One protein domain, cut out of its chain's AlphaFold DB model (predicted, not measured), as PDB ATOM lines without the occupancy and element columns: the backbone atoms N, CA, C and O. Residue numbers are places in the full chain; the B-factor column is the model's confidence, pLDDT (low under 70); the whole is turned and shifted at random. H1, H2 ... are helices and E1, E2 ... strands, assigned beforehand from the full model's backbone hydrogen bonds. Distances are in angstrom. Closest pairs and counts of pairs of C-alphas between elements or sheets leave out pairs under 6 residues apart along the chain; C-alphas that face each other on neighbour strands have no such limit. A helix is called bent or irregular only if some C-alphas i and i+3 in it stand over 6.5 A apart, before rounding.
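What this domain is: This is residues 3 to 33 and 41 to 169 of the 174 residues of an uncharacterized protein of Planctomycetes bacterium (UniProt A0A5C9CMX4). A long, arched and twisted sheet of six antiparallel strands curls round one long helix, H2, while a shorter helix, H1, sits beside the sheet near the last turns of H2. The long hairpin E2 and E3 runs the length of the sheet; E1 and E4 lie along it toward one end, and the hairpin E5 and E6 continues the sheet beside E3. The printed part has 160 residues, with two named helices and six named strands in the order H1 E1 E2 E3 E4 E5 E6 H2, in a mixed class of helices and strands. It is loose, a rod with a radius of gyration of the C-alphas of 19.5 A and spans of 68 by 30 by 23 A.

Where its parts are: H1, residues 5 to 15, begins at C-alpha 5 (34.017, -71.816, -24.200) and is 15.7 A long. E1, residues 20 to 33, measures 36.1 A. E2, residues 41 to 68, measures 64.8 A and bends by 71 degrees at residue 58. E3, residues 71 to 97, measures 60.1 A and bends by 77 degrees at residue 78. E4, residues 101 to 110, runs on into E5, residues 113 to 123, at 82 degrees. E6 holds residues 129 to 138. H2, residues 143 to 168, was assigned as one helix by its hydrogen bonds but is bent: C-alphas 150 and 153 are 7.0 A apart. Its arms are H2a, residues 143 to 150, and H2b, residues 153 to 168, 23.3 A long, ending at C-alpha 168 (25.044, -79.336, -24.411).

How they stand to each other: H1 is on the branched sheet at the sheet's level, with a height over the sheet of 2.0 A. E1 and E2 are antiparallel, with N 23 and O 49 at 2.8 A. E2, E3 and E4 form a meander, each strand the antiparallel neighbour of the one before; N 50 and O 89 are 2.9 A apart, N 94 and O 104 2.9 A. E3 has E2 on one side, E4 and E5 on the other side; N 82 and O 118 are 2.9 A apart. In the hairpin E5 and E6, N 117 and O 135 are 2.8 A apart. The sheet curls round both arms; the closest C-alphas of H2a and E6 are those of Val 136 and Lys 149, 5.8 A. H2b touches H1 with residues 163 to 167 alone, at a steep tilt of 55 degrees, opposite ways; their closest C-alphas, Ala 8 and Phe 167, are 7.0 A apart. H1 and H2a are apart. Every O i to N i+4 pair is within hydrogen-bond range in H1 and H2a, and 9 of 12 in H2b.

The domain as a whole: The two C-alphas farthest apart, those of Gly 69 and Gly 99, are 67.6 A from each other. Residues 34 to 40 are not printed, and C-alphas 33 and 41 across the cut are 5.4 A apart. The links that are printed whole are tight. The mean pLDDT of the printed part is 87.2, and residues 124 to 129 are under 70.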
ATOM      1  N   ASP A   3      37.190 -76.513 -28.530       92.12
ATOM      2  CA  ASP A   3      36.950 -75.539 -27.465       92.12
ATOM      3  C   ASP A   3      35.672 -74.766 -27.780       92.12
ATOM      4  O   ASP A   3      35.588 -74.092 -28.803       92.12
ATOM      5  N   LEU A   4      34.679 -74.894 -26.903       91.81
ATOM      6  CA  LEU A   4      33.352 -74.303 -27.061       91.81
ATOM      7  C   LEU A   4      33.089 -73.231 -25.998       91.81
ATOM      8  O   LEU A   4      31.946 -72.851 -25.761       91.81
ATOM      9  N   THR A   5      34.139 -72.741 -25.335       92.56
ATOM     10  CA  THR A   5      34.017 -71.816 -24.200       92.56
ATOM     11  C   THR A   5      33.321 -70.523 -24.586       92.56
ATOM     12  O   THR A   5      32.350 -70.135 -23.939       92.56
ATOM     13  N   ASN A   6      33.768 -69.876 -25.662       93.50
ATOM     14  CA  ASN A   6      33.163 -68.622 -26.106       93.50
ATOM     15  C   ASN A   6      31.725 -68.835 -26.582       93.50
ATOM     16  O   ASN A   6      30.859 -68.039 -26.242       93.50
ATOM     17  N   GLU A   7      31.452 -69.936 -27.285       93.25
ATOM     18  CA  GLU A   7      30.100 -70.267 -27.739       93.25
ATOM     19  C   GLU A   7      29.146 -70.493 -26.566       93.25
ATOM     20  O   GLU A   7      28.060 -69.918 -26.545       93.25
ATOM     21  N   ALA A   8      29.564 -71.258 -25.552       89.62
ATOM     22  CA  ALA A   8      28.783 -71.484 -24.338       89.62
ATOM     23  C   ALA A   8      28.520 -70.170 -23.593       89.62
ATOM     24  O   ALA A   8      27.395 -69.868 -23.195       89.62
ATOM     25  N   VAL A   9      29.564 -69.359 -23.417       93.00
ATOM     26  CA  VAL A   9      29.467 -68.081 -22.712       93.00
ATOM     27  C   VAL A   9      28.558 -67.112 -23.467       93.00
ATOM     28  O   VAL A   9      27.699 -66.486 -22.848       93.00
ATOM     29  N   ASP A  10      28.695 -67.000 -24.785       94.62
ATOM     30  CA  ASP A  10      27.882 -66.102 -25.604       94.62
ATOM     31  C   ASP A  10      26.429 -66.576 -25.702       94.62
ATOM     32  O   ASP A  10      25.511 -65.758 -25.596       94.62
ATOM     33  N   PHE A  11      26.200 -67.888 -25.772       92.56
ATOM     34  CA  PHE A  11      24.870 -68.484 -25.680       92.56
ATOM     35  C   PHE A  11      24.156 -68.072 -24.383       92.56
ATOM     36  O   PHE A  11      23.006 -67.621 -24.418       92.56
ATOM     37  N   MET A  12      24.854 -68.159 -23.246       90.81
ATOM     38  CA  MET A  12      24.316 -67.778 -21.936       90.81
ATOM     39  C   MET A  12      24.126 -66.262 -21.809       90.81
ATOM     40  O   MET A  12      23.082 -65.808 -21.337       90.81
ATOM     41  N   LYS A  13      25.094 -65.461 -22.279       92.44
ATOM     42  CA  LYS A  13      25.010 -63.990 -22.301       92.44
ATOM     43  C   LYS A  13      23.797 -63.479 -23.071       92.44
ATOM     44  O   LYS A  13      23.251 -62.451 -22.695       92.44
ATOM     45  N   GLN A  14      23.392 -64.159 -24.138       92.31
ATOM     46  CA  GLN A  14      22.257 -63.731 -24.959       92.31
ATOM     47  C   GLN A  14      20.900 -64.116 -24.357       92.31
ATOM     48  O   GLN A  14      19.910 -63.441 -24.620       92.31
ATOM     49  N   ARG A  15      20.835 -65.199 -23.569       90.44
ATOM     50  CA  ARG A  15      19.564 -65.803 -23.125       90.44
ATOM     51  C   ARG A  15      19.231 -65.609 -21.649       90.44
ATOM     52  O   ARG A  15      18.067 -65.765 -21.279       90.44
ATOM     53  N   LEU A  16      20.227 -65.342 -20.804       89.00
ATOM     54  CA  LEU A  16      20.032 -65.237 -19.359       89.00
ATOM     55  C   LEU A  16      19.658 -63.819 -18.888       89.00
ATOM     56  O   LEU A  16      18.743 -63.707 -18.067       89.00
ATOM     57  N   PRO A  17      20.291 -62.731 -19.379       91.00
ATOM     58  CA  PRO A  17      19.870 -61.375 -19.043       91.00
ATOM     59  C   PRO A  17      18.399 -61.129 -19.372       91.00
ATOM     60  O   PRO A  17      17.895 -61.540 -20.413       91.00
ATOM     61  N   GLY A  18      17.703 -60.445 -18.469       88.19
ATOM     62  CA  GLY A  18      16.271 -60.198 -18.592       88.19
ATOM     63  C   GLY A  18      15.391 -61.237 -17.900       88.19
ATOM     64  O   GLY A  18      14.242 -60.914 -17.606       88.19
ATOM     65  N   HIS A  19      15.915 -62.426 -17.587       90.88
ATOM     66  CA  HIS A  19      15.158 -63.449 -16.871       90.88
ATOM     67  C   HIS A  19      14.906 -63.042 -15.416       90.88
ATOM     68  O   HIS A  19      15.804 -62.534 -14.741       90.88
ATOM     69  N   GLU A  20      13.683 -63.277 -14.948       92.81
ATOM     70  CA  GLU A  20      13.198 -62.878 -13.630       92.81
ATOM     71  C   GLU A  20      12.575 -64.080 -12.921       92.81
ATOM     72  O   GLU A  20      11.849 -64.867 -13.528       92.81
ATOM     73  N   VAL A  21      12.872 -64.212 -11.633       92.75
ATOM     74  CA  VAL A  21      12.279 -65.213 -10.745       92.75
ATOM     75  C   VAL A  21      11.583 -64.517  -9.592       92.75
ATOM     76  O   VAL A  21      12.019 -63.458  -9.128       92.75
ATOM     77  N   HIS A  22      10.495 -65.121  -9.127       94.31
ATOM     78  CA  HIS A  22       9.613 -64.542  -8.125       94.31
ATOM     79  C   HIS A  22       9.408 -65.524  -6.980       94.31
ATOM     80  O   HIS A  22       8.926 -66.635  -7.180       94.31
ATOM     81  N   GLN A  23       9.694 -65.073  -5.764       94.19
ATOM     82  CA  GLN A  23       9.310 -65.770  -4.551       94.19
ATOM     83  C   GLN A  23       8.040 -65.115  -3.995       94.19
ATOM     84  O   GLN A  23       8.100 -63.963  -3.542       94.19
ATOM     85  N   PRO A  24       6.888 -65.815  -4.005       93.88
ATOM     86  CA  PRO A  24       5.683 -65.310  -3.363       93.88
ATOM     87  C   PRO A  24       5.889 -65.178  -1.851       93.88
ATOM     88  O   PRO A  24       6.790 -65.799  -1.276       93.88
ATOM     89  N   LEU A  25       5.019 -64.385  -1.220       92.06
ATOM     90  CA  LEU A  25       5.039 -64.125   0.217       92.06
ATOM     91  C   LEU A  25       5.036 -65.439   1.010       92.06
ATOM     92  O   LEU A  25       4.084 -66.215   0.938       92.06
ATOM     93  N   LYS A  26       6.106 -65.680   1.769       91.50
ATOM     94  CA  LYS A  26       6.306 -66.895   2.563       91.50
ATOM     95  C   LYS A  26       6.898 -66.548   3.924       91.50
ATOM     96  O   LYS A  26       7.636 -65.575   4.047       91.50
ATOM     97  N   THR A  27       6.596 -67.354   4.939       90.38
ATOM     98  CA  THR A  27       7.237 -67.247   6.255       90.38
ATOM     99  C   THR A  27       8.747 -67.437   6.128       90.38
ATOM    100  O   THR A  27       9.210 -68.475   5.660       90.38
ATOM    101  N   PHE A  28       9.490 -66.414   6.541       87.50
ATOM    102  CA  PHE A  28      10.948 -66.375   6.558       87.50
ATOM    103  C   PHE A  28      11.501 -66.623   7.963       87.50
ATOM    104  O   PHE A  28      12.432 -67.400   8.137       87.50
ATOM    105  N   GLN A  29      10.896 -66.000   8.977       87.31
ATOM    106  CA  GLN A  29      11.254 -66.213  10.375       87.31
ATOM    107  C   GLN A  29       9.990 -66.422  11.199       87.31
ATOM    108  O   GLN A  29       9.046 -65.641  11.096       87.31
ATOM    109  N   ASP A  30       9.988 -67.452  12.037       89.00
ATOM    110  CA  ASP A  30       8.873 -67.775  12.916       89.00
ATOM    111  C   ASP A  30       9.348 -67.780  14.370       89.00
ATOM    112  O   ASP A  30      10.158 -68.616  14.762       89.00
ATOM    113  N   ASN A  31       8.857 -66.822  15.154       86.00
ATOM    114  CA  ASN A  31       9.103 -66.710  16.588       86.00
ATOM    115  C   ASN A  31       7.777 -66.864  17.340       86.00
ATOM    116  O   ASN A  31       7.414 -66.030  18.177       86.00
ATOM    117  N   THR A  32       7.017 -67.898  16.993       85.69
ATOM    118  CA  THR A  32       5.797 -68.267  17.704       85.69
ATOM    119  C   THR A  32       6.038 -69.424  18.669       85.69
ATOM    120  O   THR A  32       6.910 -70.268  18.474       85.69
ATOM    121  N   SER A  33       5.254 -69.458  19.741       85.75
ATOM    122  CA  SER A  33       5.212 -70.542  20.713       85.75
ATOM    123  C   SER A  33       3.780 -71.028  20.881       85.75
ATOM    124  O   SER A  33       2.822 -70.266  20.720       85.75
ATOM    125  N   THR A  41       1.082 -68.229  19.867       87.38
ATOM    126  CA  THR A  41       1.315 -66.831  20.262       87.38
ATOM    127  C   THR A  41       2.692 -66.368  19.789       87.38
ATOM    128  O   THR A  41       3.603 -67.185  19.717       87.38
ATOM    129  N   GLY A  42       2.868 -65.088  19.458       89.19
ATOM    130  CA  GLY A  42       4.164 -64.524  19.051       89.19
ATOM    131  C   GLY A  42       4.132 -63.875  17.670       89.19
ATOM    132  O   GLY A  42       3.072 -63.472  17.198       89.19
ATOM    133  N   ASN A  43       5.296 -63.772  17.024       90.75
ATOM    134  CA  ASN A  43       5.459 -63.012  15.781       90.75
ATOM    135  C   ASN A  43       6.047 -63.881  14.668       90.75
ATOM    136  O   ASN A  43       6.986 -64.639  14.902       90.75
ATOM    137  N   GLU A  44       5.575 -63.687  13.441       91.69
ATOM    138  CA  GLU A  44       6.196 -64.236  12.234       91.69
ATOM    139  C   GLU A  44       6.566 -63.107  11.263       91.69
ATOM    140  O   GLU A  44       5.871 -62.094  11.161       91.69
ATOM    141  N   ILE A  45       7.683 -63.269  10.560       91.06
ATOM    142  CA  ILE A  45       8.097 -62.402   9.456       91.06
ATOM    143  C   ILE A  45       7.850 -63.168   8.167       91.06
ATOM    144  O   ILE A  45       8.407 -64.251   7.965       91.06
ATOM    145  N   LYS A  46       7.035 -62.593   7.289       93.19
ATOM    146  CA  LYS A  46       6.822 -63.076   5.928       93.19
ATOM    147  C   LYS A  46       7.570 -62.186   4.958       93.19
ATOM    148  O   LYS A  46       7.597 -60.975   5.130       93.19
ATOM    149  N   ALA A  47       8.161 -62.779   3.937       93.62
ATOM    150  CA  ALA A  47       8.905 -62.046   2.931       93.62
ATOM    151  C   ALA A  47       8.544 -62.521   1.528       93.62
ATOM    152  O   ALA A  47       8.228 -63.692   1.308       93.62
ATOM    153  N   LYS A  48       8.571 -61.581   0.589       94.94
ATOM    154  CA  LYS A  48       8.425 -61.812  -0.848       94.94
ATOM    155  C   LYS A  48       9.528 -61.065  -1.567       94.94
ATOM    156  O   LYS A  48      10.005 -60.036  -1.092       94.94
ATOM    157  N   GLY A  49       9.896 -61.547  -2.738       94.31
ATOM    158  CA  GLY A  49      10.907 -60.866  -3.520       94.31
ATOM    159  C   GLY A  49      10.982 -61.371  -4.938       94.31
ATOM    160  O   GLY A  49      10.373 -62.373  -5.309       94.31
ATOM    161  N   ARG A  50      11.745 -60.644  -5.734       94.75
ATOM    162  CA  ARG A  50      12.050 -60.989  -7.112       94.75
ATOM    163  C   ARG A  50      13.500 -60.684  -7.411       94.75
ATOM    164  O   ARG A  50      14.029 -59.696  -6.908       94.75
ATOM    165  N   ALA A  51      14.122 -61.506  -8.239       93.62
ATOM    166  CA  ALA A  51      15.472 -61.282  -8.728       93.62
ATOM    167  C   ALA A  51      15.464 -61.366 -10.250       93.62
ATOM    168  O   ALA A  51      14.868 -62.274 -10.824       93.62
ATOM    169  N   LYS A  52      16.136 -60.415 -10.890       94.19
ATOM    170  CA  LYS A  52      16.296 -60.335 -12.335       94.19
ATOM    171  C   LYS A  52      17.772 -60.347 -12.680       94.19
ATOM    172  O   LYS A  52      18.537 -59.534 -12.156       94.19
ATOM    173  N   VAL A  53      18.170 -61.227 -13.591       92.56
ATOM    174  CA  VAL A  53      19.526 -61.205 -14.142       92.56
ATOM    175  C   VAL A  53      19.658 -59.957 -15.004       92.56
ATOM    176  O   VAL A  53      18.901 -59.756 -15.955       92.56
ATOM    177  N   SER A  54      20.600 -59.095 -14.639       91.12
ATOM    178  CA  SER A  54      20.790 -57.796 -15.280       91.12
ATOM    179  C   SER A  54      21.811 -57.892 -16.405       91.12
ATOM    180  O   SER A  54      21.442 -57.720 -17.558       91.12
ATOM    181  N   ASN A  55      23.065 -58.219 -16.083       92.19
ATOM    182  CA  ASN A  55      24.178 -58.177 -17.025       92.19
ATOM    183  C   ASN A  55      25.169 -59.313 -16.771       92.19
ATOM    184  O   ASN A  55      25.319 -59.797 -15.651       92.19
ATOM    185  N   TYR A  56      25.900 -59.689 -17.814       94.06
ATOM    186  CA  TYR A  56      27.099 -60.511 -17.697       94.06
ATOM    187  C   TYR A  56      28.243 -59.720 -17.051       94.06
ATOM    188  O   TYR A  56      28.429 -58.546 -17.370       94.06
ATOM    189  N   ILE A  57      29.015 -60.366 -16.173       94.88
ATOM    190  CA  ILE A  57      30.210 -59.778 -15.552       94.88
ATOM    191  C   ILE A  57      31.472 -60.398 -16.147       94.88
ATOM    192  O   ILE A  57      32.317 -59.692 -16.693       94.88
ATOM    193  N   SER A  58      31.628 -61.713 -16.010       95.44
ATOM    194  CA  SER A  58      32.882 -62.393 -16.337       95.44
ATOM    195  C   SER A  58      32.689 -63.895 -16.518       95.44
ATOM    196  O   SER A  58      31.648 -64.462 -16.185       95.44
ATOM    197  N   HIS A  59      33.706 -64.547 -17.075       94.94
ATOM    198  CA  HIS A  59      33.820 -65.997 -17.080       94.94
ATOM    199  C   HIS A  59      35.266 -66.407 -16.792       94.94
ATOM    200  O   HIS A  59      36.189 -65.613 -16.973       94.94
ATOM    201  N   SER A  60      35.456 -67.642 -16.340       94.44
ATOM    202  CA  SER A  60      36.776 -68.248 -16.150       94.44
ATOM    203  C   SER A  60      36.713 -69.751 -16.395       94.44
ATOM    204  O   SER A  60      35.657 -70.351 -16.204       94.44
ATOM    205  N   GLY A  61      37.846 -70.363 -16.737       92.56
ATOM    206  CA  GLY A  61      37.898 -71.769 -17.128       92.56
ATOM    207  C   GLY A  61      37.366 -71.993 -18.540       92.56
ATOM    208  O   GLY A  61      37.098 -71.041 -19.270       92.56
ATOM    209  N   SER A  62      37.254 -73.257 -18.931       91.56
ATOM    210  CA  SER A  62      36.880 -73.644 -20.290       91.56
ATOM    211  C   SER A  62      35.935 -74.834 -20.298       91.56
ATOM    212  O   SER A  62      35.936 -75.640 -19.363       91.56
ATOM    213  N   ILE A  63      35.148 -74.940 -21.368       89.94
ATOM    214  CA  ILE A  63      34.392 -76.139 -21.716       89.94
ATOM    215  C   ILE A  63      34.822 -76.607 -23.102       89.94
ATOM    216  O   ILE A  63      34.866 -75.843 -24.068       89.94
ATOM    217  N   LYS A  64      35.148 -77.890 -23.196       90.31
ATOM    218  CA  LYS A  64      35.612 -78.535 -24.415       90.31
ATOM    219  C   LYS A  64      34.752 -79.747 -24.710       90.31
ATOM    220  O   LYS A  64      34.305 -80.449 -23.802       90.31
ATOM    221  N   ARG A  65      34.564 -80.019 -25.995       88.69
ATOM    222  CA  ARG A  65      33.869 -81.202 -26.491       88.69
ATOM    223  C   ARG A  65      34.856 -82.126 -27.186       88.69
ATOM    224  O   ARG A  65      35.617 -81.724 -28.069       88.69
ATOM    225  N   LEU A  66      34.841 -83.393 -26.803       86.38
ATOM    226  CA  LEU A  66      35.578 -84.453 -27.472       86.38
ATOM    227  C   LEU A  66      34.581 -85.437 -28.078       86.38
ATOM    228  O   LEU A  66      33.828 -86.089 -27.358       86.38
ATOM    229  N   GLN A  67      34.595 -85.557 -29.403       84.69
ATOM    230  CA  GLN A  67      33.929 -86.657 -30.091       84.69
ATOM    231  C   GLN A  67      34.904 -87.827 -30.231       84.69
ATOM    232  O   GLN A  67      35.982 -87.676 -30.808       84.69
ATOM    233  N   ALA A  68      34.537 -88.978 -29.669       76.56
ATOM    234  CA  ALA A  68      35.307 -90.215 -29.709       76.56
ATOM    235  C   ALA A  68      34.399 -91.351 -30.202       76.56
ATOM    236  O   ALA A  68      33.658 -91.967 -29.432       76.56
ATOM    237  N   GLY A  69      34.416 -91.595 -31.515       79.44
ATOM    238  CA  GLY A  69      33.467 -92.507 -32.158       79.44
ATOM    239  C   GLY A  69      32.026 -92.024 -31.968       79.44
ATOM    240  O   GLY A  69      31.715 -90.879 -32.275       79.44
ATOM    241  N   ASN A  70      31.165 -92.878 -31.411       77.69
ATOM    242  CA  ASN A  70      29.755 -92.553 -31.143       77.69
ATOM    243  C   ASN A  70      29.533 -91.824 -29.802       77.69
ATOM    244  O   ASN A  70      28.390 -91.576 -29.418       77.69
ATOM    245  N   PHE A  71      30.600 -91.499 -29.068       72.75
ATOM    246  CA  PHE A  71      30.510 -90.845 -27.767       72.75
ATOM    247  C   PHE A  71      30.884 -89.366 -27.869       72.75
ATOM    248  O   PHE A  71      31.898 -89.000 -28.463       72.75
ATOM    249  N   THR A  72      30.069 -88.513 -27.246       77.50
ATOM    250  CA  THR A  72      30.388 -87.099 -27.008       77.50
ATOM    251  C   THR A  72      30.710 -86.920 -25.533       77.50
ATOM    252  O   THR A  72      29.851 -87.164 -24.684       77.50
ATOM    253  N   LEU A  73      31.942 -86.501 -25.248       81.06
ATOM    254  CA  LEU A  73      32.443 -86.203 -23.912       81.06
ATOM    255  C   LEU A  73      32.580 -84.688 -23.737       81.06
ATOM    256  O   LEU A  73      33.183 -84.018 -24.577       81.06
ATOM    257  N   TRP A  74      32.053 -84.170 -22.631       83.94
ATOM    258  CA  TRP A  74      32.254 -82.790 -22.203       83.94
ATOM    259  C   TRP A  74      33.357 -82.741 -21.148       83.94
ATOM    260  O   TRP A  74      33.376 -83.547 -20.221       83.94
ATOM    261  N   ILE A  75      34.291 -81.812 -21.306       85.44
ATOM    262  CA  ILE A  75      35.439 -81.636 -20.417       85.44
ATOM    263  C   ILE A  75      35.444 -80.185 -19.957       85.44
ATOM    264  O   ILE A  75      35.332 -79.277 -20.778       85.44
ATOM    265  N   THR A  76      35.594 -79.966 -18.654       85.31
ATOM    266  CA  THR A  76      35.776 -78.631 -18.078       85.31
ATOM    267  C   THR A  76      37.160 -78.525 -17.457       85.31
ATOM    268  O   THR A  76      37.549 -79.410 -16.701       85.31
ATOM    269  N   GLU A  77      37.894 -77.450 -17.748       82.75
ATOM    270  CA  GLU A  77      39.247 -77.223 -17.217       82.75
ATOM    271  C   GLU A  77      39.404 -75.776 -16.717       82.75
ATOM    272  O   GLU A  77      39.257 -74.846 -17.517       82.75
ATOM    273  N   PRO A  78      39.741 -75.540 -15.432       81.12
ATOM    274  CA  PRO A  78      39.495 -76.420 -14.283       81.12
ATOM    275  C   PRO A  78      37.989 -76.648 -14.055       81.12
ATOM    276  O   PRO A  78      37.578 -77.782 -13.876       81.12
ATOM    277  N   PHE A  79      37.166 -75.599 -14.158       88.88
ATOM    278  CA  PHE A  79      35.696 -75.625 -14.180       88.88
ATOM    279  C   PHE A  79      35.232 -74.376 -14.932       88.88
ATOM    280  O   PHE A  79      35.834 -73.315 -14.732       88.88
ATOM    281  N   LEU A  80      34.191 -74.456 -15.762       90.62
ATOM    282  CA  LEU A  80      33.668 -73.254 -16.419       90.62
ATOM    283  C   LEU A  80      32.810 -72.477 -15.416       90.62
ATOM    284  O   LEU A  80      31.775 -72.965 -14.976       90.62
ATOM    285  N   LYS A  81      33.232 -71.263 -15.067       93.69
ATOM    286  CA  LYS A  81      32.466 -70.341 -14.223       93.69
ATOM    287  C   LYS A  81      31.938 -69.202 -15.071       93.69
ATOM    288  O   LYS A  81      32.730 -68.560 -15.758       93.69
ATOM    289  N   ILE A  82      30.645 -68.918 -14.992       93.00
ATOM    290  CA  ILE A  82      30.019 -67.776 -15.662       93.00
ATOM    291  C   ILE A  82      29.305 -66.934 -14.609       93.00
ATOM    292  O   ILE A  82      28.428 -67.428 -13.902       93.00
ATOM    293  N   THR A  83      29.691 -65.666 -14.506       94.44
ATOM    294  CA  THR A  83      29.222 -64.751 -13.464       94.44
ATOM    295  C   THR A  83      28.317 -63.686 -14.063       94.44
ATOM    296  O   THR A  83      28.687 -63.000 -15.022       94.44
ATOM    297  N   PHE A  84      27.149 -63.509 -13.459       93.62
ATOM    298  CA  PHE A  84      26.167 -62.501 -13.831       93.62
ATOM    299  C   PHE A  84      25.838 -61.602 -12.642       93.62
ATOM    300  O   PHE A  84      25.793 -62.053 -11.499       93.62
ATOM    301  N   LYS A  85      25.552 -60.330 -12.918       93.44
ATOM    302  CA  LYS A  85      24.948 -59.414 -11.953       93.44
ATOM    303  C   LYS A  85      23.445 -59.652 -11.920       93.44
ATOM    304  O   LYS A  85      22.808 -59.668 -12.979       93.44
ATOM    305  N   TYR A  86      22.846 -59.720 -10.740       92.00
ATOM    306  CA  TYR A  86      21.395 -59.638 -10.594       92.00
ATOM    307  C   TYR A  86      20.992 -58.364  -9.849       92.00
ATOM    308  O   TYR A  86      21.713 -57.856  -8.992       92.00
ATOM    309  N   THR A  87      19.814 -57.858 -10.191       91.75
ATOM    310  CA  THR A  87      19.106 -56.810  -9.451       91.75
ATOM    311  C   THR A  87      17.869 -57.425  -8.829       91.75
ATOM    312  O   THR A  87      17.233 -58.271  -9.460       91.75
ATOM    313  N   SER A  88      17.490 -57.008  -7.629       92.06
ATOM    314  CA  SER A  88      16.325 -57.574  -6.954       92.06
ATOM    315  C   SER A  88      15.452 -56.512  -6.302       92.06
ATOM    316  O   SER A  88      15.812 -55.339  -6.218       92.06
ATOM    317  N   GLN A  89      14.263 -56.931  -5.891       92.50
ATOM    318  CA  GLN A  89      13.373 -56.166  -5.034       92.50
ATOM    319  C   GLN A  89      12.812 -57.123  -3.989       92.50
ATOM    320  O   GLN A  89      12.391 -58.229  -4.332       92.50
ATOM    321  N   THR A  90      12.805 -56.708  -2.731       92.81
ATOM    322  CA  THR A  90      12.302 -57.518  -1.622       92.81
ATOM    323  C   THR A  90      11.464 -56.680  -0.676       92.81
ATOM    324  O   THR A  90      11.640 -55.467  -0.578       92.81
ATOM    325  N   HIS A  91      10.540 -57.356  -0.006       93.38
ATOM    326  CA  HIS A  91       9.584 -56.767   0.908       93.38
ATOM    327  C   HIS A  91       9.333 -57.726   2.072       93.38
ATOM    328  O   HIS A  91       9.134 -58.927   1.856       93.38
ATOM    329  N   GLY A  92       9.332 -57.197   3.295       92.69
ATOM    330  CA  GLY A  92       9.158 -57.969   4.523       92.69
ATOM    331  C   GLY A  92       8.013 -57.433   5.374       92.69
ATOM    332  O   GLY A  92       8.000 -56.256   5.728       92.69
ATOM    333  N   GLU A  93       7.102 -58.317   5.764       93.38
ATOM    334  CA  GLU A  93       5.894 -58.039   6.542       93.38
ATOM    335  C   GLU A  93       5.971 -58.757   7.896       93.38
ATOM    336  O   GLU A  93       6.288 -59.950   7.953       93.38
ATOM    337  N   ARG A  94       5.646 -58.073   8.996       92.69
ATOM    338  CA  ARG A  94       5.482 -58.715  10.310       92.69
ATOM    339  C   ARG A  94       4.014 -58.985  10.599       92.69
ATOM    340  O   ARG A  94       3.155 -58.124  10.419       92.69
ATOM    341  N   TRP A  95       3.762 -60.175  11.129       92.75
ATOM    342  CA  TRP A  95       2.443 -60.665  11.499       92.75
ATOM    343  C   TRP A  95       2.445 -61.157  12.958       92.75
ATOM    344  O   TRP A  95       3.430 -61.749  13.403       92.75
ATOM    345  N   ILE A  96       1.358 -60.916  13.704       90.00
ATOM    346  CA  ILE A  96       1.189 -61.338  15.112       90.00
ATOM    347  C   ILE A  96       0.178 -62.486  15.236       90.00
ATOM    348  O   ILE A  96      -0.878 -62.491  14.595       90.00
ATOM    349  N   TRP A  97       0.486 -63.419  16.139       85.88
ATOM    350  CA  TRP A  97      -0.375 -64.500  16.609       85.88
ATOM    351  C   TRP A  97      -0.683 -64.369  18.116       85.88
ATOM    352  O   TRP A  97       0.208 -63.988  18.883       85.88
ATOM    353  N   PRO A  98      -1.893 -64.744  18.577       74.50
ATOM    354  CA  PRO A  98      -3.023 -65.250  17.796       74.50
ATOM    355  C   PRO A  98      -3.773 -64.112  17.080       74.50
ATOM    356  O   PRO A  98      -3.816 -62.988  17.568       74.50
ATOM    357  N   GLY A  99      -4.363 -64.408  15.919       74.50
ATOM    358  CA  GLY A  99      -5.169 -63.454  15.141       74.50
ATOM    359  C   GLY A  99      -4.695 -63.239  13.705       74.50
ATOM    360  O   GLY A  99      -5.487 -62.786  12.885       74.50
ATOM    361  N   GLY A 100      -3.446 -63.590  13.380       82.31
ATOM    362  CA  GLY A 100      -2.918 -63.473  12.017       82.31
ATOM    363  C   GLY A 100      -3.000 -62.040  11.494       82.31
ATOM    364  O   GLY A 100      -3.403 -61.822  10.357       82.31
ATOM    365  N   ILE A 101      -2.676 -61.065  12.346       86.94
ATOM    366  CA  ILE A 101      -2.837 -59.641  12.044       86.94
ATOM    367  C   ILE A 101      -1.526 -59.099  11.480       86.94
ATOM    368  O   ILE A 101      -0.471 -59.284  12.089       86.94
ATOM    369  N   PHE A 102      -1.601 -58.418  10.337       89.00
ATOM    370  CA  PHE A 102      -0.495 -57.635   9.790       89.00
ATOM    371  C   PHE A 102      -0.214 -56.419  10.684       89.00
ATOM    372  O   PHE A 102      -1.136 -55.685  11.039       89.00
ATOM    373  N   VAL A 103       1.054 -56.207  11.031       88.88
ATOM    374  CA  VAL A 103       1.483 -55.124  11.926       88.88
ATOM    375  C   VAL A 103       2.159 -54.007  11.152       88.88
ATOM    376  O   VAL A 103       1.714 -52.863  11.195       88.88
ATOM    377  N   ASP A 104       3.265 -54.337  10.487       88.50
ATOM    378  CA  ASP A 104       4.151 -53.368   9.862       88.50
ATOM    379  C   ASP A 104       5.008 -53.980   8.747       88.50
ATOM    380  O   ASP A 104       5.249 -55.193   8.685       88.50
ATOM    381  N   ASN A 105       5.499 -53.095   7.876       88.75
ATOM    382  CA  ASN A 105       6.538 -53.406   6.902       88.75
ATOM    383  C   ASN A 105       7.895 -53.302   7.601       88.75
ATOM    384  O   ASN A 105       8.363 -52.207   7.911       88.75
ATOM    385  N   VAL A 106       8.522 -54.446   7.866       87.00
ATOM    386  CA  VAL A 106       9.812 -54.510   8.573       87.00
ATOM    387  C   VAL A 106      10.995 -54.295   7.647       87.00
ATOM    388  O   VAL A 106      12.033 -53.799   8.079       87.00
ATOM    389  N   TRP A 107      10.835 -54.670   6.382       83.62
ATOM    390  CA  TRP A 107      11.743 -54.325   5.305       83.62
ATOM    391  C   TRP A 107      10.875 -53.547   4.331       83.62
ATOM    392  O   TRP A 107      10.012 -54.140   3.681       83.62
ATOM    393  N   ASN A 108      11.046 -52.225   4.278       78.38
ATOM    394  CA  ASN A 108      10.484 -51.412   3.196       78.38
ATOM    395  C   ASN A 108      10.864 -52.023   1.833       78.38
ATOM    396  O   ASN A 108      11.646 -52.969   1.774       78.38
ATOM    397  N   ASP A 109      10.363 -51.486   0.725       78.88
ATOM    398  CA  ASP A 109      10.809 -51.963  -0.585       78.88
ATOM    399  C   ASP A 109      12.314 -51.685  -0.750       78.88
ATOM    400  O   ASP A 109      12.745 -50.555  -0.981       78.88
ATOM    401  N   VAL A 110      13.121 -52.731  -0.556       83.12
ATOM    402  CA  VAL A 110      14.579 -52.693  -0.681       83.12
ATOM    403  C   VAL A 110      14.936 -53.273  -2.039       83.12
ATOM    404  O   VAL A 110      14.294 -54.212  -2.517       83.12
ATOM    405  N   HIS A 111      16.009 -52.752  -2.631       84.94
ATOM    406  CA  HIS A 111      16.553 -53.223  -3.899       84.94
ATOM    407  C   HIS A 111      17.941 -53.856  -3.721       84.94
ATOM    408  O   HIS A 111      18.937 -53.226  -4.079       84.94
ATOM    409  N   PRO A 112      18.052 -55.070  -3.141       81.62
ATOM    410  CA  PRO A 112      19.337 -55.742  -3.033       81.62
ATOM    411  C   PRO A 112      19.932 -56.024  -4.414       81.62
ATOM    412  O   PRO A 112      19.219 -56.249  -5.400       81.62
ATOM    413  N   GLU A 113      21.251 -56.075  -4.479       87.25
ATOM    414  CA  GLU A 113      21.980 -56.489  -5.670       87.25
ATOM    415  C   GLU A 113      23.137 -57.402  -5.286       87.25
ATOM    416  O   GLU A 113      23.602 -57.419  -4.144       87.25
ATOM    417  N   GLY A 114      23.590 -58.182  -6.257       89.62
ATOM    418  CA  GLY A 114      24.668 -59.125  -6.042       89.62
ATOM    419  C   GLY A 114      25.058 -59.846  -7.317       89.62
ATOM    420  O   GLY A 114      24.714 -59.430  -8.434       89.62
ATOM    421  N   THR A 115      25.784 -60.940  -7.144       92.69
ATOM    422  CA  THR A 115      26.266 -61.769  -8.244       92.69
ATOM    423  C   THR A 115      25.747 -63.191  -8.111       92.69
ATOM    424  O   THR A 115      25.523 -63.717  -7.020       92.69
ATOM    425  N   VAL A 116      25.512 -63.804  -9.263       90.81
ATOM    426  CA  VAL A 116      25.193 -65.218  -9.404       90.81
ATOM    427  C   VAL A 116      26.279 -65.822 -10.281       90.81
ATOM    428  O   VAL A 116      26.464 -65.403 -11.427       90.81
ATOM    429  N   THR A 117      26.992 -66.799  -9.735       92.38
ATOM    430  CA  THR A 117      28.059 -67.525 -10.421       92.38
ATOM    431  C   THR A 117      27.602 -68.953 -10.673       92.38
ATOM    432  O   THR A 117      27.413 -69.729  -9.739       92.38
ATOM    433  N   ALA A 118      27.436 -69.288 -11.948       89.88
ATOM    434  CA  ALA A 118      27.177 -70.634 -12.433       89.88
ATOM    435  C   ALA A 118      28.513 -71.365 -12.615       89.88
ATOM    436  O   ALA A 118      29.334 -70.933 -13.424       89.88
ATOM    437  N   VAL A 119      28.741 -72.443 -11.866       90.31
ATOM    438  CA  VAL A 119      29.952 -73.269 -11.939       90.31
ATOM    439  C   VAL A 119      29.598 -74.609 -12.565       90.31
ATOM    440  O   VAL A 119      28.905 -75.425 -11.966       90.31
ATOM    441  N   LEU A 120      30.092 -74.837 -13.773       86.50
ATOM    442  CA  LEU A 120      29.907 -76.073 -14.508       86.50
ATOM    443  C   LEU A 120      31.123 -76.977 -14.311       86.50
ATOM    444  O   LEU A 120      32.260 -76.601 -14.622       86.50
ATOM    445  N   THR A 121      30.868 -78.176 -13.802       85.69
ATOM    446  CA  THR A 121      31.884 -79.194 -13.517       85.69
ATOM    447  C   THR A 121      31.502 -80.520 -14.167       85.69
ATOM    448  O   THR A 121      30.325 -80.788 -14.390       85.69
ATOM    449  N   MET A 122      32.482 -81.364 -14.490       81.00
ATOM    450  CA  MET A 122      32.230 -82.726 -14.968       81.00
ATOM    451  C   MET A 122      32.446 -83.728 -13.832       81.00
ATOM    452  O   MET A 122      33.470 -83.669 -13.151       81.00
ATOM    453  N   ILE A 123      31.503 -84.657 -13.638       75.50
ATOM    454  CA  ILE A 123      31.626 -85.762 -12.678       75.50
ATOM    455  C   ILE A 123      32.196 -86.994 -13.404       75.50
ATOM    456  O   ILE A 123      31.468 -87.647 -14.162       75.50
ATOM    457  N   PRO A 124      33.460 -87.394 -13.150       65.19
ATOM    458  CA  PRO A 124      34.114 -88.462 -13.913       65.19
ATOM    459  C   PRO A 124      33.472 -89.843 -13.730       65.19
ATOM    460  O   PRO A 124      33.520 -90.678 -14.628       65.19
ATOM    461  N   GLN A 125      32.868 -90.096 -12.565       63.94
ATOM    462  CA  GLN A 125      32.351 -91.416 -12.181       63.94
ATOM    463  C   GLN A 125      30.925 -91.697 -12.691       63.94
ATOM    464  O   GLN A 125      30.473 -92.836 -12.624       63.94
ATOM    465  N   GLN A 126      30.217 -90.689 -13.217       60.44
ATOM    466  CA  GLN A 126      28.823 -90.800 -13.668       60.44
ATOM    467  C   GLN A 126      28.703 -90.486 -15.163       60.44
ATOM    468  O   GLN A 126      28.088 -89.496 -15.531       60.44
ATOM    469  N   ASN A 127      29.313 -91.284 -16.046       58.50
ATOM    470  CA  ASN A 127      29.200 -91.100 -17.505       58.50
ATOM    471  C   ASN A 127      29.529 -89.673 -18.008       58.50
ATOM    472  O   ASN A 127      28.980 -89.243 -19.024       58.50
ATOM    473  N   ALA A 128      30.402 -88.944 -17.301       62.72
ATOM    474  CA  ALA A 128      30.698 -87.533 -17.553       62.72
ATOM    475  C   ALA A 128      29.450 -86.630 -17.569       62.72
ATOM    476  O   ALA A 128      29.273 -85.794 -18.458       62.72
ATOM    477  N   VAL A 129      28.575 -86.810 -16.577       69.19
ATOM    478  CA  VAL A 129      27.493 -85.870 -16.273       69.19
ATOM    479  C   VAL A 129      28.094 -84.506 -15.946       69.19
ATOM    480  O   VAL A 129      29.067 -84.390 -15.194       69.19
ATOM    481  N   LEU A 130      27.497 -83.476 -16.535       75.44
ATOM    482  CA  LEU A 130      27.770 -82.098 -16.185       75.44
ATOM    483  C   LEU A 130      26.936 -81.737 -14.955       75.44
ATOM    484  O   LEU A 130      25.726 -81.969 -14.923       75.44
ATOM    485  N   ARG A 131      27.605 -81.183 -13.950       81.56
ATOM    486  CA  ARG A 131      26.995 -80.673 -12.731       81.56
ATOM    487  C   ARG A 131      27.063 -79.163 -12.723       81.56
ATOM    488  O   ARG A 131      28.147 -78.604 -12.923       81.56
ATOM    489  N   LEU A 132      25.930 -78.531 -12.457       82.12
ATOM    490  CA  LEU A 132      25.851 -77.097 -12.253       82.12
ATOM    491  C   LEU A 132      25.757 -76.795 -10.760       82.12
ATOM    492  O   LEU A 132      24.860 -77.266 -10.076       82.12
ATOM    493  N   GLU A 133      26.660 -75.960 -10.264       83.94
ATOM    494  CA  GLU A 133      26.561 -75.385  -8.927       83.94
ATOM    495  C   GLU A 133      26.305 -73.880  -9.047       83.94
ATOM    496  O   GLU A 133      26.979 -73.183  -9.812       83.94
ATOM    497  N   LEU A 134      25.336 -73.362  -8.290       82.50
ATOM    498  CA  LEU A 134      25.065 -71.929  -8.218       82.50
ATOM    499  C   LEU A 134      25.644 -71.351  -6.932       82.50
ATOM    500  O   LEU A 134      25.254 -71.743  -5.835       82.50
ATOM    501  N   THR A 135      26.531 -70.373  -7.064       86.00
ATOM    502  CA  THR A 135      26.959 -69.539  -5.937       86.00
ATOM    503  C   THR A 135      26.275 -68.186  -6.040       86.00
ATOM    504  O   THR A 135      26.361 -67.533  -7.081       86.00
ATOM    505  N   VAL A 136      25.598 -67.764  -4.974       85.19
ATOM    506  CA  VAL A 136      24.983 -66.437  -4.884       85.19
ATOM    507  C   VAL A 136      25.704 -65.627  -3.821       85.19
ATOM    508  O   VAL A 136      25.797 -66.041  -2.664       85.19
ATOM    509  N   GLU A 137      26.180 -64.453  -4.212       86.31
ATOM    510  CA  GLU A 137      26.783 -63.482  -3.308       86.31
ATOM    511  C   GLU A 137      25.869 -62.257  -3.219       86.31
ATOM    512  O   GLU A 137      25.297 -61.807  -4.219       86.31
ATOM    513  N   SER A 138      25.693 -61.737  -2.008       81.19
ATOM    514  CA  SER A 138      24.980 -60.486  -1.758       81.19
ATOM    515  C   SER A 138      25.961 -59.330  -1.597       81.19
ATOM    516  O   SER A 138      27.091 -59.522  -1.151       81.19
ATOM    517  N   GLY A 139      25.523 -58.115  -1.934       75.19
ATOM    518  CA  GLY A 139      26.323 -56.910  -1.705       75.19
ATOM    519  C   GLY A 139      26.499 -56.569  -0.222       75.19
ATOM    520  O   GLY A 139      27.526 -56.008   0.147       75.19
ATOM    521  N   ASN A 140      25.529 -56.936   0.625       78.56
ATOM    522  CA  ASN A 140      25.532 -56.689   2.069       78.56
ATOM    523  C   ASN A 140      25.066 -57.931   2.850       78.56
ATOM    524  O   ASN A 140      24.320 -58.760   2.322       78.56
ATOM    525  N   ASP A 141      25.456 -58.024   4.123       80.50
ATOM    526  CA  ASP A 141      24.967 -59.036   5.072       80.50
ATOM    527  C   ASP A 141      23.821 -58.470   5.925       80.50
ATOM    528  O   ASP A 141      23.957 -58.174   7.112       80.50
ATOM    529  N   ASP A 142      22.682 -58.234   5.277       84.31
ATOM    530  CA  ASP A 142      21.438 -57.858   5.944       84.31
ATOM    531  C   ASP A 142      20.318 -58.862   5.631       84.31
ATOM    532  O   ASP A 142      20.423 -59.715   4.747       84.31
ATOM    533  N   ARG A 143      19.215 -58.790   6.389       85.62
ATOM    534  CA  ARG A 143      18.090 -59.727   6.225       85.62
ATOM    535  C   ARG A 143      17.467 -59.683   4.818       85.62
ATOM    536  O   ARG A 143      17.251 -60.763   4.270       85.62
ATOM    537  N   PRO A 144      17.193 -58.506   4.213       88.06
ATOM    538  CA  PRO A 144      16.756 -58.405   2.818       88.06
ATOM    539  C   PRO A 144      17.662 -59.147   1.824       88.06
ATOM    540  O   PRO A 144      17.165 -59.898   0.984       88.06
ATOM    541  N   ASN A 145      18.978 -58.961   1.933       87.12
ATOM    542  CA  ASN A 145      19.972 -59.593   1.071       87.12
ATOM    543  C   ASN A 145      20.023 -61.109   1.282       87.12
ATOM    544  O   ASN A 145      19.992 -61.853   0.304       87.12
ATOM    545  N   ASN A 146      20.024 -61.568   2.536       88.81
ATOM    546  CA  ASN A 146      20.022 -62.997   2.856       88.81
ATOM    547  C   ASN A 146      18.745 -63.685   2.352       88.81
ATOM    548  O   ASN A 146      18.819 -64.759   1.765       88.81
ATOM    549  N   PHE A 147      17.580 -63.032   2.439       90.88
ATOM    550  CA  PHE A 147      16.356 -63.565   1.833       90.88
ATOM    551  C   PHE A 147      16.485 -63.743   0.312       90.88
ATOM    552  O   PHE A 147      16.111 -64.788  -0.223       90.88
ATOM    553  N   ILE A 148      17.026 -62.747  -0.401       90.81
ATOM    554  CA  ILE A 148      17.249 -62.865  -1.848       90.81
ATOM    555  C   ILE A 148      18.244 -63.984  -2.158       90.81
ATOM    556  O   ILE A 148      17.964 -64.813  -3.026       90.81
ATOM    557  N   LYS A 149      19.362 -64.030  -1.431       88.81
ATOM    558  CA  LYS A 149      20.428 -65.018  -1.591       88.81
ATOM    559  C   LYS A 149      19.946 -66.451  -1.371       88.81
ATOM    560  O   LYS A 149      20.306 -67.320  -2.157       88.81
ATOM    561  N   ASP A 150      19.118 -66.681  -0.355       89.81
ATOM    562  CA  ASP A 150      18.759 -68.031   0.087       89.81
ATOM    563  C   ASP A 150      17.444 -68.536  -0.525       89.81
ATOM    564  O   ASP A 150      17.223 -69.743  -0.621       89.81
ATOM    565  N   HIS A 151      16.552 -67.632  -0.951       90.50
ATOM    566  CA  HIS A 151      15.203 -68.012  -1.385       90.50
ATOM    567  C   HIS A 151      14.815 -67.557  -2.787       90.50
ATOM    568  O   HIS A 151      13.936 -68.178  -3.381       90.50
ATOM    569  N   VAL A 152      15.423 -66.500  -3.331       89.88
ATOM    570  CA  VAL A 152      14.995 -65.927  -4.620       89.88
ATOM    571  C   VAL A 152      15.997 -66.233  -5.724       89.88
ATOM    572  O   VAL A 152      15.664 -66.923  -6.682       89.88
ATOM    573  N   ALA A 153      17.237 -65.770  -5.581       86.25
ATOM    574  CA  ALA A 153      18.299 -65.969  -6.560       86.25
ATOM    575  C   ALA A 153      18.606 -67.452  -6.868       86.25
ATOM    576  O   ALA A 153      18.852 -67.744  -8.038       86.25
ATOM    577  N   PRO A 154      18.510 -68.413  -5.922       88.75
ATOM    578  CA  PRO A 154      18.690 -69.832  -6.230       88.75
ATOM    579  C   PRO A 154      17.677 -70.383  -7.233       88.75
ATOM    580  O   PRO A 154      17.978 -71.342  -7.934       88.75
ATOM    581  N   GLN A 155      16.501 -69.765  -7.379       90.19
ATOM    582  CA  GLN A 155      15.514 -70.195  -8.375       90.19
ATOM    583  C   GLN A 155      15.971 -69.926  -9.817       90.19
ATOM    584  O   GLN A 155      15.425 -70.508 -10.751       90.19
ATOM    585  N   LEU A 156      17.003 -69.093 -10.012       86.88
ATOM    586  CA  LEU A 156      17.653 -68.922 -11.313       86.88
ATOM    587  C   LEU A 156      18.363 -70.203 -11.774       86.88
ATOM    588  O   LEU A 156      18.554 -70.366 -12.978       86.88
ATOM    589  N   LEU A 157      18.716 -71.110 -10.849       84.44
ATOM    590  CA  LEU A 157      19.399 -72.373 -11.140       84.44
ATOM    591  C   LEU A 157      18.647 -73.179 -12.200       84.44
ATOM    592  O   LEU A 157      19.213 -73.444 -13.252       84.44
ATOM    593  N   GLY A 158      17.344 -73.421 -12.012       84.00
ATOM    594  CA  GLY A 158      16.557 -74.215 -12.963       84.00
ATOM    595  C   GLY A 158      16.525 -73.628 -14.381       84.00
ATOM    596  O   GLY A 158      16.478 -74.366 -15.369       84.00
ATOM    597  N   ARG A 159      16.610 -72.295 -14.518       87.25
ATOM    598  CA  ARG A 159      16.741 -71.655 -15.834       87.25
ATOM    599  C   ARG A 159      18.132 -71.856 -16.425       87.25
ATOM    600  O   ARG A 159      18.237 -72.101 -17.625       87.25
ATOM    601  N   ILE A 160      19.176 -71.708 -15.614       86.44
ATOM    602  CA  ILE A 160      20.565 -71.893 -16.046       86.44
ATOM    603  C   ILE A 160      20.790 -73.355 -16.455       86.44
ATOM    604  O   ILE A 160      21.355 -73.578 -17.521       86.44
ATOM    605  N   ASP A 161      20.262 -74.319 -15.697       86.56
ATOM    606  CA  ASP A 161      20.270 -75.745 -16.045       86.56
ATOM    607  C   ASP A 161      19.621 -75.985 -17.402       86.56
ATOM    608  O   ASP A 161      20.259 -76.517 -18.302       86.56
ATOM    609  N   SER A 162      18.391 -75.498 -17.594       86.69
ATOM    610  CA  SER A 162      17.656 -75.676 -18.855       86.69
ATOM    611  C   SER A 162      18.419 -75.115 -20.064       86.69
ATOM    612  O   SER A 162      18.397 -75.693 -21.148       86.69
ATOM    613  N   LEU A 163      19.100 -73.978 -19.896       87.62
ATOM    614  CA  LEU A 163      19.911 -73.369 -20.953       87.62
ATOM    615  C   LEU A 163      21.185 -74.171 -21.241       87.62
ATOM    616  O   LEU A 163      21.589 -74.293 -22.397       87.62
ATOM    617  N   LEU A 164      21.817 -74.729 -20.209       85.12
ATOM    618  CA  LEU A 164      22.973 -75.603 -20.378       85.12
ATOM    619  C   LEU A 164      22.580 -76.948 -20.999       85.12
ATOM    620  O   LEU A 164      23.335 -77.466 -21.820       85.12
ATOM    621  N   GLU A 165      21.403 -77.489 -20.690       86.62
ATOM    622  CA  GLU A 165      20.845 -78.660 -21.377       86.62
ATOM    623  C   GLU A 165      20.591 -78.365 -22.865       86.62
ATOM    624  O   GLU A 165      20.993 -79.157 -23.719       86.62
ATOM    625  N   GLU A 166      20.007 -77.202 -23.191       88.00
ATOM    626  CA  GLU A 166      19.798 -76.747 -24.578       88.00
ATOM    627  C   GLU A 166      21.129 -76.630 -25.339       88.00
ATOM    628  O   GLU A 166      21.228 -77.064 -26.487       88.00
ATOM    629  N   PHE A 167      22.169 -76.088 -24.698       86.56
ATOM    630  CA  PHE A 167      23.490 -75.933 -25.308       86.56
ATOM    631  C   PHE A 167      24.230 -77.269 -25.478       86.56
ATOM    632  O   PHE A 167      24.831 -77.534 -26.520       86.56
ATOM    633  N   THR A 168      24.220 -78.117 -24.447       83.00
ATOM    634  CA  THR A 168      25.044 -79.336 -24.411       83.00
ATOM    635  C   THR A 168      24.355 -80.560 -25.010       83.00
ATOM    636  O   THR A 168      25.028 -81.550 -25.320       83.00
ATOM    637  N   GLY A 169      23.025 -80.525 -25.154       80.31
ATOM    638  CA  GLY A 169      22.200 -81.667 -25.552       80.31
ATOM    639  C   GLY A 169      22.226 -82.822 -24.542       80.31
ATOM    640  O   GLY A 169      21.904 -83.961 -24.889       80.31
TER     641      GLY A 169